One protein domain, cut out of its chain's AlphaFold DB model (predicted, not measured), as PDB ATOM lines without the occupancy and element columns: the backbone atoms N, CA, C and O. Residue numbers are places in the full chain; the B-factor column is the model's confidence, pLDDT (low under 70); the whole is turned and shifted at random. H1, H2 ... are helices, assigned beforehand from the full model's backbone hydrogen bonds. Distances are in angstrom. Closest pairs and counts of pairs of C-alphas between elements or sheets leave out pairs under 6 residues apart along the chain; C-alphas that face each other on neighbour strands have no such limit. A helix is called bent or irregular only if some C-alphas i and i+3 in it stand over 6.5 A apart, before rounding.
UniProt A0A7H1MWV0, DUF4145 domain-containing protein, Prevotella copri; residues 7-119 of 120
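This is residues 7 to 119 of the 120 residues of the protein "DUF4145 domain-containing protein" of Prevotella copri (UniProt A0A7H1MWV0). Four helices side by side, H1, H2, H3 and the first arm of H4, make a bundle; residues 94 to 101 of H4 stick out of it, with H5 turned aside at the far end. The printed part has 113 residues with five named helices, all helix, loose, radius of gyration of the C-alphas 18.7 A, spans 66 by 24 by 21 A.

H1, residues 7 to 23, touches H2, residues 31 to 40, with residues 18 to 21 alone; closest C-alphas Cys 21 and Asn 34, 6.2 A. H2 and H3, residues 45 to 60, form a hairpin, H3 touching with residues 45 to 51 alone; closest C-alphas Val 39 and Gln 48, 6.6 A. H4, residues 74 to 103, assigned as one helix by its hydrogen bonds, is bent, C-alphas 91 and 94 being 6.7 A apart; arms H4a, residues 74 to 91, and H4b, residues 94 to 103, stand at 24 degrees. H3 and H4a form a hairpin; closest C-alphas Val 54 and Met 79, 6.6 A. H4a touches H1 with residues 76 to 84 alone; closest C-alphas Ala 77 and Cys 10, 4.9 A. H5, residues 107 to 117, is only just apart from H4b, 8.1 A. Every O i to N i+4 pair in H1, H2, H3, H4a, H4b and H5 is within hydrogen-bond range.

H1, 24.5 A long, begins at C-alpha 7 (138.086, 101.286, 104.661); H5 ends at C-alpha 117 (152.318, 87.375, 150.407).

The printed part has no cut. The H3 to H4 link is long; pLDDT is under 70 at residues 50 to 72, among others.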
ATOM      1  N   ARG A   7     136.653 101.042 104.902       69.31
ATOM      2  CA  ARG A   7     138.086 101.286 104.661       69.31
ATOM      3  C   ARG A   7     138.695 102.294 105.626       69.31
ATOM      4  O   ARG A   7     139.692 102.004 106.284       69.31
ATOM      5  N   ALA A   8     138.073 103.465 105.758       74.50
ATOM      6  CA  ALA A   8     138.553 104.476 106.695       74.50
ATOM      7  C   ALA A   8     138.435 103.997 108.152       74.50
ATOM      8  O   ALA A   8     139.345 104.226 108.948       74.50
ATOM      9  N   ALA A   9     137.352 103.287 108.492       76.25
ATOM     10  CA  ALA A   9     137.167 102.719 109.822       76.25
ATOM     11  C   ALA A   9     138.259 101.694 110.165       76.25
ATOM     12  O   ALA A   9     138.886 101.812 111.213       76.25
ATOM     13  N   CYS A  10     138.550 100.742 109.273       72.75
ATOM     14  CA  CYS A  10     139.606  99.751 109.485       72.75
ATOM     15  C   CYS A  10     140.984 100.404 109.652       72.75
ATOM     16  O   CYS A  10     141.725 100.038 110.562       72.75
ATOM     17  N   ALA A  11     141.318 101.404 108.830       74.19
ATOM     18  CA  ALA A  11     142.578 102.135 108.949       74.19
ATOM     19  C   ALA A  11     142.714 102.851 110.308       74.19
ATOM     20  O   ALA A  11     143.746 102.732 110.970       74.19
ATOM     21  N   LEU A  12     141.660 103.543 110.754       80.44
ATOM     22  CA  LEU A  12     141.641 104.217 112.056       80.44
ATOM     23  C   LEU A  12     141.710 103.231 113.222       80.44
ATOM     24  O   LEU A  12     142.426 103.482 114.187       80.44
ATOM     25  N   LEU A  13     141.001 102.106 113.134       80.12
ATOM     26  CA  LEU A  13     141.011 101.078 114.173       80.12
ATOM     27  C   LEU A  13     142.383 100.412 114.291       80.12
ATOM     28  O   LEU A  13     142.865 100.217 115.401       80.12
ATOM     29  N   ARG A  14     143.062 100.135 113.171       75.94
ATOM     30  CA  ARG A  14     144.446  99.636 113.201       75.94
ATOM     31  C   ARG A  14     145.397 100.645 113.838       75.94
ATOM     32  O   ARG A  14     146.195 100.257 114.683       75.94
ATOM     33  N   LEU A  15     145.267 101.931 113.503       79.25
ATOM     34  CA  LEU A  15     146.051 102.992 114.140       79.25
ATOM     35  C   LEU A  15     145.756 103.111 115.644       79.25
ATOM     36  O   LEU A  15     146.661 103.360 116.437       79.25
ATOM     37  N   ALA A  16     144.496 102.941 116.046       81.81
ATOM     38  CA  ALA A  16     144.100 102.955 117.448       81.81
ATOM     39  C   ALA A  16     144.693 101.767 118.214       81.81
ATOM     40  O   ALA A  16     145.184 101.963 119.322       81.81
ATOM     41  N   ILE A  17     144.703 100.566 117.622       75.81
ATOM     42  CA  ILE A  17     145.346  99.387 118.219       75.81
ATOM     43  C   ILE A  17     146.850  99.614 118.363       75.81
ATOM     44  O   ILE A  17     147.393  99.331 119.425       75.81
ATOM     45  N   ASP A  18     147.507 100.158 117.340       73.00
ATOM     46  CA  ASP A  18     148.940 100.463 117.381       73.00
ATOM     47  C   ASP A  18     149.279 101.442 118.517       73.00
ATOM     48  O   ASP A  18     150.104 101.155 119.382       73.00
ATOM     49  N   LYS A  19     148.540 102.556 118.612       81.38
ATOM     50  CA  LYS A  19     148.684 103.507 119.725       81.38
ATOM     51  C   LYS A  19     148.391 102.869 121.083       81.38
ATOM     52  O   LYS A  19     149.136 103.114 122.022       81.38
ATOM     53  N   LEU A  20     147.342 102.053 121.193       81.06
ATOM     54  CA  LEU A  20     146.995 101.360 122.435       81.06
ATOM     55  C   LEU A  20     148.107 100.399 122.871       81.06
ATOM     56  O   LEU A  20     148.436 100.344 124.052       81.06
ATOM     57  N   CYS A  21     148.711  99.675 121.930       75.00
ATOM     58  CA  CYS A  21     149.858  98.816 122.207       75.00
ATOM     59  C   CYS A  21     151.044  99.637 122.730       75.00
ATOM     60  O   CYS A  21     151.598  99.281 123.771       75.00
ATOM     61  N   ASN A  22     151.357 100.764 122.084       79.00
ATOM     62  CA  ASN A  22     152.445 101.654 122.496       79.00
ATOM     63  C   ASN A  22     152.229 102.214 123.914       79.00
ATOM     64  O   ASN A  22     153.162 102.226 124.715       79.00
ATOM     65  N   GLU A  23     150.999 102.609 124.262       82.25
ATOM     66  CA  GLU A  23     150.634 103.068 125.616       82.25
ATOM     67  C   GLU A  23     150.759 101.953 126.669       82.25
ATOM     68  O   GLU A  23     151.185 102.185 127.798       82.25
ATOM     69  N   LEU A  24     150.461 100.708 126.290       75.88
ATOM     70  CA  LEU A  24     150.696  99.519 127.116       75.88
ATOM     71  C   LEU A  24     152.178  99.069 127.088       75.88
ATOM     72  O   LEU A  24     152.562  98.052 127.680       75.88
ATOM     73  N   GLY A  25     153.039  99.848 126.425       75.12
ATOM     74  CA  GLY A  25     154.489  99.704 126.354       75.12
ATOM     75  C   GLY A  25     154.975  98.624 125.392       75.12
ATOM     76  O   GLY A  25     156.067  98.100 125.617       75.12
ATOM     77  N   ALA A  26     154.159  98.221 124.421       72.00
ATOM     78  CA  ALA A  26     154.553  97.348 123.325       72.00
ATOM     79  C   ALA A  26     154.799  98.209 122.079       72.00
ATOM     80  O   ALA A  26     153.878  98.882 121.638       72.00
ATOM     81  N   ASN A  27     156.040  98.260 121.587       65.81
ATOM     82  CA  ASN A  27     156.531  99.321 120.683       65.81
ATOM     83  C   ASN A  27     157.182  98.769 119.397       65.81
ATOM     84  O   ASN A  27     158.112  99.361 118.841       65.81
ATOM     85  N   ASP A  28     156.739  97.611 118.921       69.19
ATOM     86  CA  ASP A  28     157.180  97.052 117.648       69.19
ATOM     87  C   ASP A  28     156.337  97.588 116.474       69.19
ATOM     88  O   ASP A  28     155.177  97.973 116.611       69.19
ATOM     89  N   ARG A  29     156.941  97.611 115.283       62.47
ATOM     90  CA  ARG A  29     156.266  97.976 114.027       62.47
ATOM     91  C   ARG A  29     155.334  96.874 113.538       62.47
ATOM     92  O   ARG A  29     154.480  97.126 112.691       62.47
ATOM     93  N   ASP A  30     155.549  95.649 114.011       65.31
ATOM     94  CA  ASP A  30     154.670  94.525 113.753       65.31
ATOM     95  C   ASP A  30     153.663  94.357 114.900       65.31
ATOM     96  O   ASP A  30     154.019  93.980 116.020       65.31
ATOM     97  N   ILE A  31     152.381  94.546 114.582       65.69
ATOM     98  CA  ILE A  31     151.262  94.296 115.494       65.69
ATOM     99  C   ILE A  31     151.308  92.883 116.101       65.69
ATOM    100  O   ILE A  31     150.882  92.691 117.235       65.69
ATOM    101  N   ASN A  32     151.881  91.899 115.395       63.91
ATOM    102  CA  ASN A  32     152.042  90.526 115.883       63.91
ATOM    103  C   ASN A  32     152.945  90.467 117.109       63.91
ATOM    104  O   ASN A  32     152.672  89.746 118.069       63.91
ATOM    105  N   LYS A  33     154.034  91.232 117.063       69.75
ATOM    106  CA  LYS A  33     154.978  91.312 118.164       69.75
ATOM    107  C   LYS A  33     154.409  92.151 119.290       69.75
ATOM    108  O   LYS A  33     154.530  91.727 120.430       69.75
ATOM    109  N   ASN A  34     153.680  93.224 118.978       70.19
ATOM    110  CA  ASN A  34     152.968  93.987 120.000       70.19
ATOM    111  C   ASN A  34     151.977  93.111 120.770       70.19
ATOM    112  O   ASN A  34     151.971  93.114 121.995       70.19
ATOM    113  N   ILE A  35     151.203  92.279 120.072       67.50
ATOM    114  CA  ILE A  35     150.295  91.310 120.695       67.50
ATOM    115  C   ILE A  35     151.064  90.318 121.577       67.50
ATOM    116  O   ILE A  35     150.676  90.097 122.724       67.50
ATOM    117  N   GLY A  36     152.165  89.746 121.082       68.81
ATOM    118  CA  GLY A  36     153.013  88.843 121.868       68.81
ATOM    119  C   GLY A  36     153.617  89.510 123.111       68.81
ATOM    120  O   GLY A  36     153.671  88.904 124.184       68.81
ATOM    121  N   GLU A  37     154.013  90.776 123.006       75.81
ATOM    122  CA  GLU A  37     154.516  91.573 124.125       75.81
ATOM    123  C   GLU A  37     153.419  91.852 125.157       75.81
ATOM    124  O   GLU A  37     153.663  91.705 126.353       75.81
ATOM    125  N   LEU A  38     152.191  92.165 124.731       72.44
ATOM    126  CA  LEU A  38     151.061  92.349 125.647       72.44
ATOM    127  C   LEU A  38     150.723  91.062 126.409       72.44
ATOM    128  O   LEU A  38     150.477  91.109 127.614       72.44
ATOM    129  N   VAL A  39     150.780  89.904 125.749       69.56
ATOM    130  CA  VAL A  39     150.648  88.585 126.401       69.56
ATOM    131  C   VAL A  39     151.726  88.358 127.437       69.56
ATOM    132  O   VAL A  39     151.431  87.958 128.561       69.56
ATOM    133  N   SER A  40     152.964  88.699 127.096       71.44
ATOM    134  CA  SER A  40     154.090  88.607 128.024       71.44
ATOM    135  C   SER A  40     153.906  89.508 129.255       71.44
ATOM    136  O   SER A  40     154.435  89.207 130.322       71.44
ATOM    137  N   LYS A  41     153.118  90.585 129.136       72.00
ATOM    138  CA  LYS A  41     152.774  91.520 130.220       72.00
ATOM    139  C   LYS A  41     151.530  91.132 131.027       72.00
ATOM    140  O   LYS A  41     151.101  91.910 131.876       72.00
ATOM    141  N   GLY A  42     150.965  89.949 130.794       71.69
ATOM    142  CA  GLY A  42     149.834  89.433 131.568       71.69
ATOM    143  C   GLY A  42     148.492  89.463 130.843       71.69
ATOM    144  O   GLY A  42     147.471  89.183 131.470       71.69
ATOM    145  N   LEU A  43     148.462  89.748 129.533       70.31
ATOM    146  CA  LEU A  43     147.252  89.520 128.744       70.31
ATOM    147  C   LEU A  43     146.918  88.014 128.779       70.31
ATOM    148  O   LEU A  43     147.782  87.187 128.464       70.31
ATOM    149  N   PRO A  44     145.686  87.614 129.137       71.12
ATOM    150  CA  PRO A  44     145.345  86.201 129.228       71.12
ATOM    151  C   PRO A  44     145.515  85.481 127.884       71.12
ATOM    152  O   PRO A  44     145.129  86.001 126.835       71.12
ATOM    153  N   LEU A  45     145.986  84.230 127.919       71.00
ATOM    154  CA  LEU A  45     146.212  83.389 126.731       71.00
ATOM    155  C   LEU A  45     144.975  83.292 125.809       71.00
ATOM    156  O   LEU A  45     145.094  83.218 124.590       71.00
ATOM    157  N   LYS A  46     143.763  83.341 126.373       68.44
ATOM    158  CA  LYS A  46     142.509  83.336 125.595       68.44
ATOM    159  C   LYS A  46     142.339  84.587 124.725       68.44
ATOM    160  O   LYS A  46     141.770  84.507 123.641       68.44
ATOM    161  N   ILE A  47     142.840  85.731 125.186       68.06
ATOM    162  CA  ILE A  47     142.799  86.991 124.440       68.06
ATOM    163  C   ILE A  47     143.829  86.957 123.313       68.06
ATOM    164  O   ILE A  47     143.514  87.373 122.204       68.06
ATOM    165  N   GLN A  48     145.004  86.362 123.548       71.56
ATOM    166  CA  GLN A  48     145.970  86.075 122.483       71.56
ATOM    167  C   GLN A  48     145.344  85.247 121.360       71.56
ATOM    168  O   GLN A  48     145.479  85.587 120.192       71.56
ATOM    169  N   GLN A  49     144.613  84.186 121.709       71.31
ATOM    170  CA  GLN A  49     143.941  83.344 120.721       71.31
ATOM    171  C   GLN A  49     142.882  84.123 119.930       71.31
ATOM    172  O   GLN A  49     142.804  83.980 118.712       71.31
ATOM    173  N   ALA A  50     142.098  84.981 120.591       66.00
ATOM    174  CA  ALA A  50     141.148  85.860 119.909       66.00
ATOM    175  C   ALA A  50     141.859  86.852 118.965       66.00
ATOM    176  O   ALA A  50     141.425  87.043 117.828       66.00
ATOM    177  N   LEU A  51     142.983  87.425 119.409       67.44
ATOM    178  CA  LEU A  51     143.847  88.311 118.627       67.44
ATOM    179  C   LEU A  51     144.428  87.614 117.390       67.44
ATOM    180  O   LEU A  51     144.379  88.161 116.286       67.44
ATOM    181  N   ASP A  52     144.899  86.378 117.545       69.06
ATOM    182  CA  ASP A  52     145.412  85.558 116.451       69.06
ATOM    183  C   ASP A  52     144.331  85.202 115.423       69.06
ATOM    184  O   ASP A  52     144.606  85.199 114.222       69.06
ATOM    185  N   VAL A  53     143.089  84.960 115.857       65.81
ATOM    186  CA  VAL A  53     141.960  84.713 114.945       65.81
ATOM    187  C   VAL A  53     141.664  85.948 114.097       65.81
ATOM    188  O   VAL A  53     141.587  85.830 112.874       65.81
ATOM    189  N   VAL A  54     141.550  87.133 114.706       60.50
ATOM    190  CA  VAL A  54     141.294  88.385 113.969       60.50
ATOM    191  C   VAL A  54     142.403  88.656 112.952       60.50
ATOM    192  O   VAL A  54     142.127  89.021 111.810       60.50
ATOM    193  N   ARG A  55     143.655  88.388 113.329       65.75
ATOM    194  CA  ARG A  55     144.819  88.513 112.450       65.75
ATOM    195  C   ARG A  55     144.784  87.545 111.268       65.75
ATOM    196  O   ARG A  55     145.025  87.951 110.134       65.75
ATOM    197  N   VAL A  56     144.517  86.260 111.510       61.56
ATOM    198  CA  VAL A  56     144.482  85.246 110.445       61.56
ATOM    199  C   VAL A  56     143.323  85.507 109.489       61.56
ATOM    200  O   VAL A  56     143.497  85.357 108.283       61.56
ATOM    201  N   VAL A  57     142.168  85.926 110.005       55.78
ATOM    202  CA  VAL A  57     141.000  86.271 109.185       55.78
ATOM    203  C   VAL A  57     141.268  87.536 108.362       55.78
ATOM    204  O   VAL A  57     141.025  87.525 107.158       55.78
ATOM    205  N   GLY A  58     141.883  88.567 108.955       50.12
ATOM    206  CA  GLY A  58     142.270  89.793 108.248       50.12
ATOM    207  C   GLY A  58     143.347  89.591 107.169       50.12
ATOM    208  O   GLY A  58     143.276  90.220 106.119       50.12
ATOM    209  N   ASN A  59     144.312  88.683 107.378       47.72
ATOM    210  CA  ASN A  59     145.367  88.388 106.394       47.72
ATOM    211  C   ASN A  59     144.964  87.350 105.334       47.72
ATOM    212  O   ASN A  59     145.431  87.438 104.203       47.72
ATOM    213  N   LYS A  60     144.109  86.363 105.642       40.41
ATOM    214  CA  LYS A  60     143.641  85.373 104.644       40.41
ATOM    215  C   LYS A  60     142.703  85.964 103.597       40.41
ATOM    216  O   LYS A  60     142.550  85.381 102.528       40.41
ATOM    217  N   ALA A  61     142.120  87.123 103.872       43.16
ATOM    218  CA  ALA A  61     141.415  87.899 102.866       43.16
ATOM    219  C   ALA A  61     142.386  88.511 101.814       43.16
ATOM    220  O   ALA A  61     141.952  88.915 100.740       43.16
ATOM    221  N   VAL A  62     143.706  88.499 102.072       38.19
ATOM    222  CA  VAL A  62     144.788  88.963 101.182       38.19
ATOM    223  C   VAL A  62     145.666  87.777 100.745       38.19
ATOM    224  O   VAL A  62     146.799  87.605 101.192       38.19
ATOM    225  N   HIS A  63     145.165  86.912  99.862       35.53
ATOM    226  CA  HIS A  63     146.036  85.938  99.193       35.53
ATOM    227  C   HIS A  63     146.947  86.638  98.157       35.53
ATOM    228  O   HIS A  63     146.461  87.466  97.384       35.53
ATOM    229  N   PRO A  64     148.251  86.303  98.076       34.44
ATOM    230  CA  PRO A  64     149.157  86.889  97.093       34.44
ATOM    231  C   PRO A  64     148.892  86.263  95.715       34.44
ATOM    232  O   PRO A  64     149.209  85.100  95.482       34.44
ATOM    233  N   GLY A  65     148.270  87.027  94.818       37.97
ATOM    234  CA  GLY A  65     147.925  86.593  93.454       37.97
ATOM    235  C   GLY A  65     146.690  87.286  92.877       37.97
ATOM    236  O   GLY A  65     146.550  87.390  91.661       37.97
ATOM    237  N   THR A  66     145.851  87.851  93.741       37.34
ATOM    238  CA  THR A  66     144.712  88.688  93.363       37.34
ATOM    239  C   THR A  66     144.829  89.957  94.186       37.34
ATOM    240  O   THR A  66     145.008  89.877  95.399       37.34
ATOM    241  N   ILE A  67     144.780  91.135  93.565       36.34
ATOM    242  CA  ILE A  67     144.734  92.379  94.333       36.34
ATOM    243  C   ILE A  67     143.391  92.375  95.076       36.34
ATOM    244  O   ILE A  67     142.348  92.663  94.491       36.34
ATOM    245  N   ALA A  68     143.394  91.949  96.339       42.91
ATOM    246  CA  ALA A  68     142.207  91.911  97.176       42.91
ATOM    247  C   ALA A  68     141.925  93.335  97.656       42.91
ATOM    248  O   ALA A  68     142.358  93.762  98.722       42.91
ATOM    249  N   PHE A  69     141.221  94.092  96.822       41.38
ATOM    250  CA  PHE A  69     140.797  95.453  97.129       41.38
ATOM    251  C   PHE A  69     139.760  95.520  98.281       41.38
ATOM    252  O   PHE A  69     139.424  96.621  98.702       41.38
ATOM    253  N   ASP A  70     139.289  94.389  98.828       50.81
ATOM    254  CA  ASP A  70     138.070  94.295  99.659       50.81
ATOM    255  C   ASP A  70     138.237  93.661 101.055       50.81
ATOM    256  O   ASP A  70     137.299  93.108 101.614       50.81
ATOM    257  N   VAL A  71     139.419  93.761 101.665       57.91
ATOM    258  CA  VAL A  71     139.638  93.243 103.037       57.91
ATOM    259  C   VAL A  71     139.233  94.198 104.155       57.91
ATOM    260  O   VAL A  71     139.135  93.799 105.308       57.91
ATOM    261  N   ASP A  72     139.002  95.463 103.825       65.50
ATOM    262  CA  ASP A  72     138.550  96.465 104.781       65.50
ATOM    263  C   ASP A  72     137.047  96.693 104.611       65.50
ATOM    264  O   ASP A  72     136.600  97.710 104.071       65.50
ATOM    265  N   ASP A  73     136.289  95.696 105.046       71.31
ATOM    266  CA  ASP A  73     134.835  95.667 105.053       71.31
ATOM    267  C   ASP A  73     134.268  95.942 106.457       71.31
ATOM    268  O   ASP A  73     134.985  96.166 107.439       71.31
ATOM    269  N   GLU A  74     132.940  95.989 106.560       74.69
ATOM    270  CA  GLU A  74     132.267  96.251 107.832       74.69
ATOM    271  C   GLU A  74     132.557  95.153 108.866       74.69
ATOM    272  O   GLU A  74     132.753  95.454 110.045       74.69
ATOM    273  N   HIS A  75     132.661  93.897 108.428       73.94
ATOM    274  CA  HIS A  75     133.003  92.773 109.296       73.94
ATOM    275  C   HIS A  75     134.376  92.957 109.939       73.94
ATOM    276  O   HIS A  75     134.515  92.816 111.156       73.94
ATOM    277  N   THR A  76     135.374  93.344 109.151       73.00
ATOM    278  CA  THR A  76     136.733  93.600 109.625       73.00
ATOM    279  C   THR A  76     136.766  94.781 110.588       73.00
ATOM    280  O   THR A  76     137.395  94.689 111.643       73.00
ATOM    281  N   ALA A  77     136.018  95.854 110.311       76.06
ATOM    282  CA  ALA A  77     135.905  96.983 111.231       76.06
ATOM    283  C   ALA A  77     135.265  96.579 112.575       76.06
ATOM    284  O   ALA A  77     135.770  96.944 113.637       76.06
ATOM    285  N   ILE A  78     134.194  95.779 112.555       80.50
ATOM    286  CA  ILE A  78     133.551  95.263 113.775       80.50
ATOM    287  C   ILE A  78     134.521  94.376 114.563       80.50
ATOM    288  O   ILE A  78     134.638  94.511 115.782       80.50
ATOM    289  N   MET A  79     135.246  93.490 113.879       75.25
ATOM    290  CA  MET A  79     136.233  92.615 114.513       75.25
ATOM    291  C   MET A  79     137.362  93.414 115.173       75.25
ATOM    292  O   MET A  79     137.688  93.154 116.330       75.25
ATOM    293  N   LEU A  80     137.914  94.416 114.482       76.12
ATOM    294  CA  LEU A  80     138.946  95.302 115.027       76.12
ATOM    295  C   LEU A  80     138.432  96.123 116.220       76.12
ATOM    296  O   LEU A  80     139.156  96.305 117.195       76.12
ATOM    297  N   MET A  81     137.178  96.580 116.194       82.81
ATOM    298  CA  MET A  81     136.592  97.283 117.339       82.81
ATOM    299  C   MET A  81     136.439  96.365 118.558       82.81
ATOM    300  O   MET A  81     136.805  96.741 119.673       82.81
ATOM    301  N   ASN A  82     135.931  95.147 118.359       81.62
ATOM    302  CA  ASN A  82     135.802  94.163 119.436       81.62
ATOM    303  C   ASN A  82     137.160  93.839 120.065       81.62
ATOM    304  O   ASN A  82     137.255  93.654 121.277       81.62
ATOM    305  N   LEU A  83     138.208  93.830 119.245       76.25
ATOM    306  CA  LEU A  83     139.578  93.642 119.684       76.25
ATOM    307  C   LEU A  83     140.048  94.743 120.636       76.25
ATOM    308  O   LEU A  83     140.550  94.444 121.718       76.25
ATOM    309  N   ILE A  84     139.844  96.005 120.254       81.69
ATOM    310  CA  ILE A  84     140.182  97.164 121.089       81.69
ATOM    311  C   ILE A  84     139.440  97.079 122.422       81.69
ATOM    312  O   ILE A  84     140.066  97.191 123.473       81.69
ATOM    313  N   ASN A  85     138.128  96.829 122.382       86.06
ATOM    314  CA  ASN A  85     137.312  96.708 123.590       86.06
ATOM    315  C   ASN A  85     137.854  95.624 124.525       86.06
ATOM    316  O   ASN A  85     137.949  95.839 125.728       86.06
ATOM    317  N   MET A  86     138.251  94.480 123.971       80.94
ATOM    318  CA  MET A  86     138.799  93.376 124.746       80.94
ATOM    319  C   MET A  86     140.147  93.733 125.388       80.94
ATOM    320  O   MET A  86     140.339  93.470 126.572       80.94
ATOM    321  N   ILE A  87     141.065  94.369 124.654       77.88
ATOM    322  CA  ILE A  87     142.357  94.805 125.211       77.88
ATOM    323  C   ILE A  87     142.138  95.825 126.335       77.88
ATOM    324  O   ILE A  87     142.706  95.670 127.415       77.88
ATOM    325  N   VAL A  88     141.301  96.840 126.106       85.50
ATOM    326  CA  VAL A  88     140.997  97.876 127.105       85.50
ATOM    327  C   VAL A  88     140.362  97.261 128.352       85.50
ATOM    328  O   VAL A  88     140.775  97.579 129.466       85.50
ATOM    329  N   GLU A  89     139.411  96.344 128.185       86.12
ATOM    330  CA  GLU A  89     138.728  95.711 129.310       86.12
ATOM    331  C   GLU A  89     139.701  94.943 130.210       86.12
ATOM    332  O   GLU A  89     139.716  95.147 131.423       86.12
ATOM    333  N   TYR A  90     140.559  94.102 129.632       80.94
ATOM    334  CA  TYR A  90     141.463  93.253 130.413       80.94
ATOM    335  C   TYR A  90     142.705  93.979 130.933       80.94
ATOM    336  O   TYR A  90     143.174  93.664 132.023       80.94
ATOM    337  N   MET A  91     143.257  94.928 130.175       79.50
ATOM    338  CA  MET A  91     144.515  95.589 130.543       79.50
ATOM    339  C   MET A  91     144.302  96.872 131.345       79.50
ATOM    340  O   MET A  91     145.220  97.314 132.032       79.50
ATOM    341  N   ILE A  92     143.118  97.485 131.256       84.19
ATOM    342  CA  ILE A  92     142.846  98.796 131.858       84.19
ATOM    343  C   ILE A  92     141.659  98.712 132.818       84.19
ATOM    344  O   ILE A  92     141.824  98.998 134.007       84.19
ATOM    345  N   SER A  93     140.475  98.306 132.345       89.44
ATOM    346  CA  SER A  93     139.250  98.326 133.158       89.44
ATOM    347  C   SER A  93     139.321  97.360 134.340       89.44
ATOM    348  O   SER A  93     139.143  97.780 135.485       89.44
ATOM    349  N   GLN A  94     139.620  96.082 134.089       86.56
ATOM    350  CA  GLN A  94     139.647  95.050 135.125       86.56
ATOM    351  C   GLN A  94     140.706  95.318 136.205       86.56
ATOM    352  O   GLN A  94     140.340  95.311 137.382       86.56
ATOM    353  N   PRO A  95     141.981  95.627 135.880       84.94
ATOM    354  CA  PRO A  95     142.976  95.949 136.900       84.94
ATOM    355  C   PRO A  95     142.565  97.154 137.746       84.94
ATOM    356  O   PRO A  95     142.751  97.149 138.963       84.94
ATOM    357  N   LYS A  96     141.954  98.173 137.129       88.19
ATOM    358  CA  LYS A  96     141.452  99.343 137.851       88.19
ATOM    359  C   LYS A  96     140.324  98.972 138.815       88.19
ATOM    360  O   LYS A  96     140.392  99.356 139.978       88.19
ATOM    361  N   GLN A  97     139.338  98.197 138.367       88.31
ATOM    362  CA  GLN A  97     138.234  97.731 139.212       88.31
ATOM    363  C   GLN A  97     138.734  96.884 140.388       88.31
ATOM    364  O   GLN A  97     138.321  97.105 141.525       88.31
ATOM    365  N   ILE A  98     139.660  95.954 140.139       84.88
ATOM    366  CA  ILE A  98     140.263  95.120 141.187       84.88
ATOM    367  C   ILE A  98     141.018  95.991 142.197       84.88
ATOM    368  O   ILE A  98     140.843  95.817 143.402       84.88
ATOM    369  N   ASN A  99     141.809  96.961 141.732       85.62
ATOM    370  CA  ASN A  99     142.527  97.888 142.607       85.62
ATOM    371  C   ASN A  99     141.575  98.751 143.440       85.62
ATOM    372  O   ASN A  99     141.828  98.967 144.622       85.62
ATOM    373  N   GLU A 100     140.473  99.232 142.863       90.12
ATOM    374  CA  GLU A 100     139.446  99.976 143.598       90.12
ATOM    375  C   GLU A 100     138.798  99.111 144.686       90.12
ATOM    376  O   GLU A 100     138.725  99.542 145.839       90.12
ATOM    377  N   MET A 101     138.416  97.869 144.368       85.81
ATOM    378  CA  MET A 101     137.874  96.916 145.345       85.81
ATOM    379  C   MET A 101     138.883  96.593 146.453       85.81
ATOM    380  O   MET A 101     138.538  96.604 147.635       85.81
ATOM    381  N   PHE A 102     140.148  96.352 146.102       81.44
ATOM    382  CA  PHE A 102     141.206  96.104 147.078       81.44
ATOM    383  C   PHE A 102     141.457  97.332 147.961       81.44
ATOM    384  O   PHE A 102     141.648  97.211 149.172       81.44
ATOM    385  N   ASN A 103     141.402  98.536 147.388       85.06
ATOM    386  CA  ASN A 103     141.587  99.786 148.116       85.06
ATOM    387  C   ASN A 103     140.454 100.088 149.102       85.06
ATOM    388  O   ASN A 103     140.716 100.756 150.103       85.06
ATOM    389  N   GLN A 104     139.252  99.558 148.883       88.44
ATOM    390  CA  GLN A 104     138.143  99.645 149.839       88.44
ATOM    391  C   GLN A 104     138.343  98.773 151.090       88.44
ATOM    392  O   GLN A 104     137.649  98.976 152.086       88.44
ATOM    393  N   LEU A 105     139.287  97.825 151.082       85.19
ATOM    394  CA  LEU A 105     139.570  97.005 152.261       85.19
ATOM    395  C   LEU A 105     140.197  97.846 153.394       85.19
ATOM    396  O   LEU A 105     141.041  98.707 153.122       85.19
ATOM    397  N   PRO A 106     139.869  97.571 154.672       86.88
ATOM    398  CA  PRO A 106     140.525  98.209 155.811       86.88
ATOM    399  C   PRO A 106     142.035  97.940 155.838       86.88
ATOM    400  O   PRO A 106     142.488  96.835 155.526       86.88
ATOM    401  N   ASP A 107     142.822  98.909 156.307       82.12
ATOM    402  CA  ASP A 107     144.288  98.794 156.346       82.12
ATOM    403  C   ASP A 107     144.791  97.630 157.214       82.12
ATOM    404  O   ASP A 107     145.860  97.074 156.956       82.12
ATOM    405  N   SER A 108     144.020  97.216 158.224       81.06
ATOM    406  CA  SER A 108     144.310  96.028 159.042       81.06
ATOM    407  C   SER A 108     144.281  94.733 158.222       81.06
ATOM    408  O   SER A 108     145.126  93.855 158.415       81.06
ATOM    409  N   VAL A 109     143.353  94.631 157.267       81.81
ATOM    410  CA  VAL A 109     143.222  93.491 156.353       81.81
ATOM    411  C   VAL A 109     144.315  93.550 155.289       81.81
ATOM    412  O   VAL A 109     145.008  92.555 155.090       81.81
ATOM    413  N   LYS A 110     144.566  94.724 154.692       80.75
ATOM    414  CA  LYS A 110     145.659  94.910 153.719       80.75
ATOM    415  C   LYS A 110     147.022  94.522 154.299       80.75
ATOM    416  O   LYS A 110     147.742  93.749 153.681       80.75
ATOM    417  N   LYS A 111     147.343  94.962 155.525       77.56
ATOM    418  CA  LYS A 111     148.589  94.585 156.227       77.56
ATOM    419  C   LYS A 111     148.704  93.080 156.478       77.56
ATOM    420  O   LYS A 111     149.811  92.547 156.464       77.56
ATOM    421  N   SER A 112     147.582  92.403 156.717       78.25
ATOM    422  CA  SER A 112     147.548  90.949 156.914       78.25
ATOM    423  C   SER A 112     147.782  90.196 155.600       78.25
ATOM    424  O   SER A 112     148.521  89.214 155.593       78.25
ATOM    425  N   ILE A 113     147.230  90.693 154.487       78.50
ATOM    426  CA  ILE A 113     147.463  90.154 153.139       78.50
ATOM    427  C   ILE A 113     148.925  90.358 152.731       78.50
ATOM    428  O   ILE A 113     149.590  89.391 152.379       78.50
ATOM    429  N   SER A 114     149.476  91.569 152.891       75.38
ATOM    430  CA  SER A 114     150.889  91.832 152.586       75.38
ATOM    431  C   SER A 114     151.834  90.953 153.405       75.38
ATOM    432  O   SER A 114     152.820  90.461 152.869       75.38
ATOM    433  N   LYS A 115     151.539  90.706 154.691       75.44
ATOM    434  CA  LYS A 115     152.326  89.773 155.517       75.44
ATOM    435  C   LYS A 115     152.276  88.334 155.006       75.44
ATOM    436  O   LYS A 115     153.291  87.661 155.098       75.44
ATOM    437  N   ARG A 116     151.127  87.870 154.502       74.88
ATOM    438  CA  ARG A 116     150.987  86.533 153.908       74.88
ATOM    439  C   ARG A 116     151.795  86.421 152.614       74.88
ATOM    440  O   ARG A 116     152.552  85.477 152.474       74.88
ATOM    441  N   ASP A 117     151.667  87.400 151.723       71.62
ATOM    442  CA  ASP A 117     152.318  87.375 150.407       71.62
ATOM    443  C   ASP A 117     153.839  87.637 150.491       71.62
ATOM    444  O   ASP A 117     154.565  87.341 149.554       71.62
ATOM    445  N   SER A 118     154.343  88.166 151.618       64.19
ATOM    446  CA  SER A 118     155.789  88.327 151.890       64.19
ATOM    447  C   SER A 118     156.443  87.088 152.523       64.19
ATOM    448  O   SER A 118     157.620  87.140 152.882       64.19
ATOM    449  N   LEU A 119     155.670  86.026 152.778       54.81
ATOM    450  CA  LEU A 119     156.142  84.767 153.372       54.81
ATOM    451  C   LEU A 119     156.315  83.643 152.329       54.81
ATOM    452  O   LEU A 119     156.680  82.534 152.720       54.81
TER     453      LEU A 119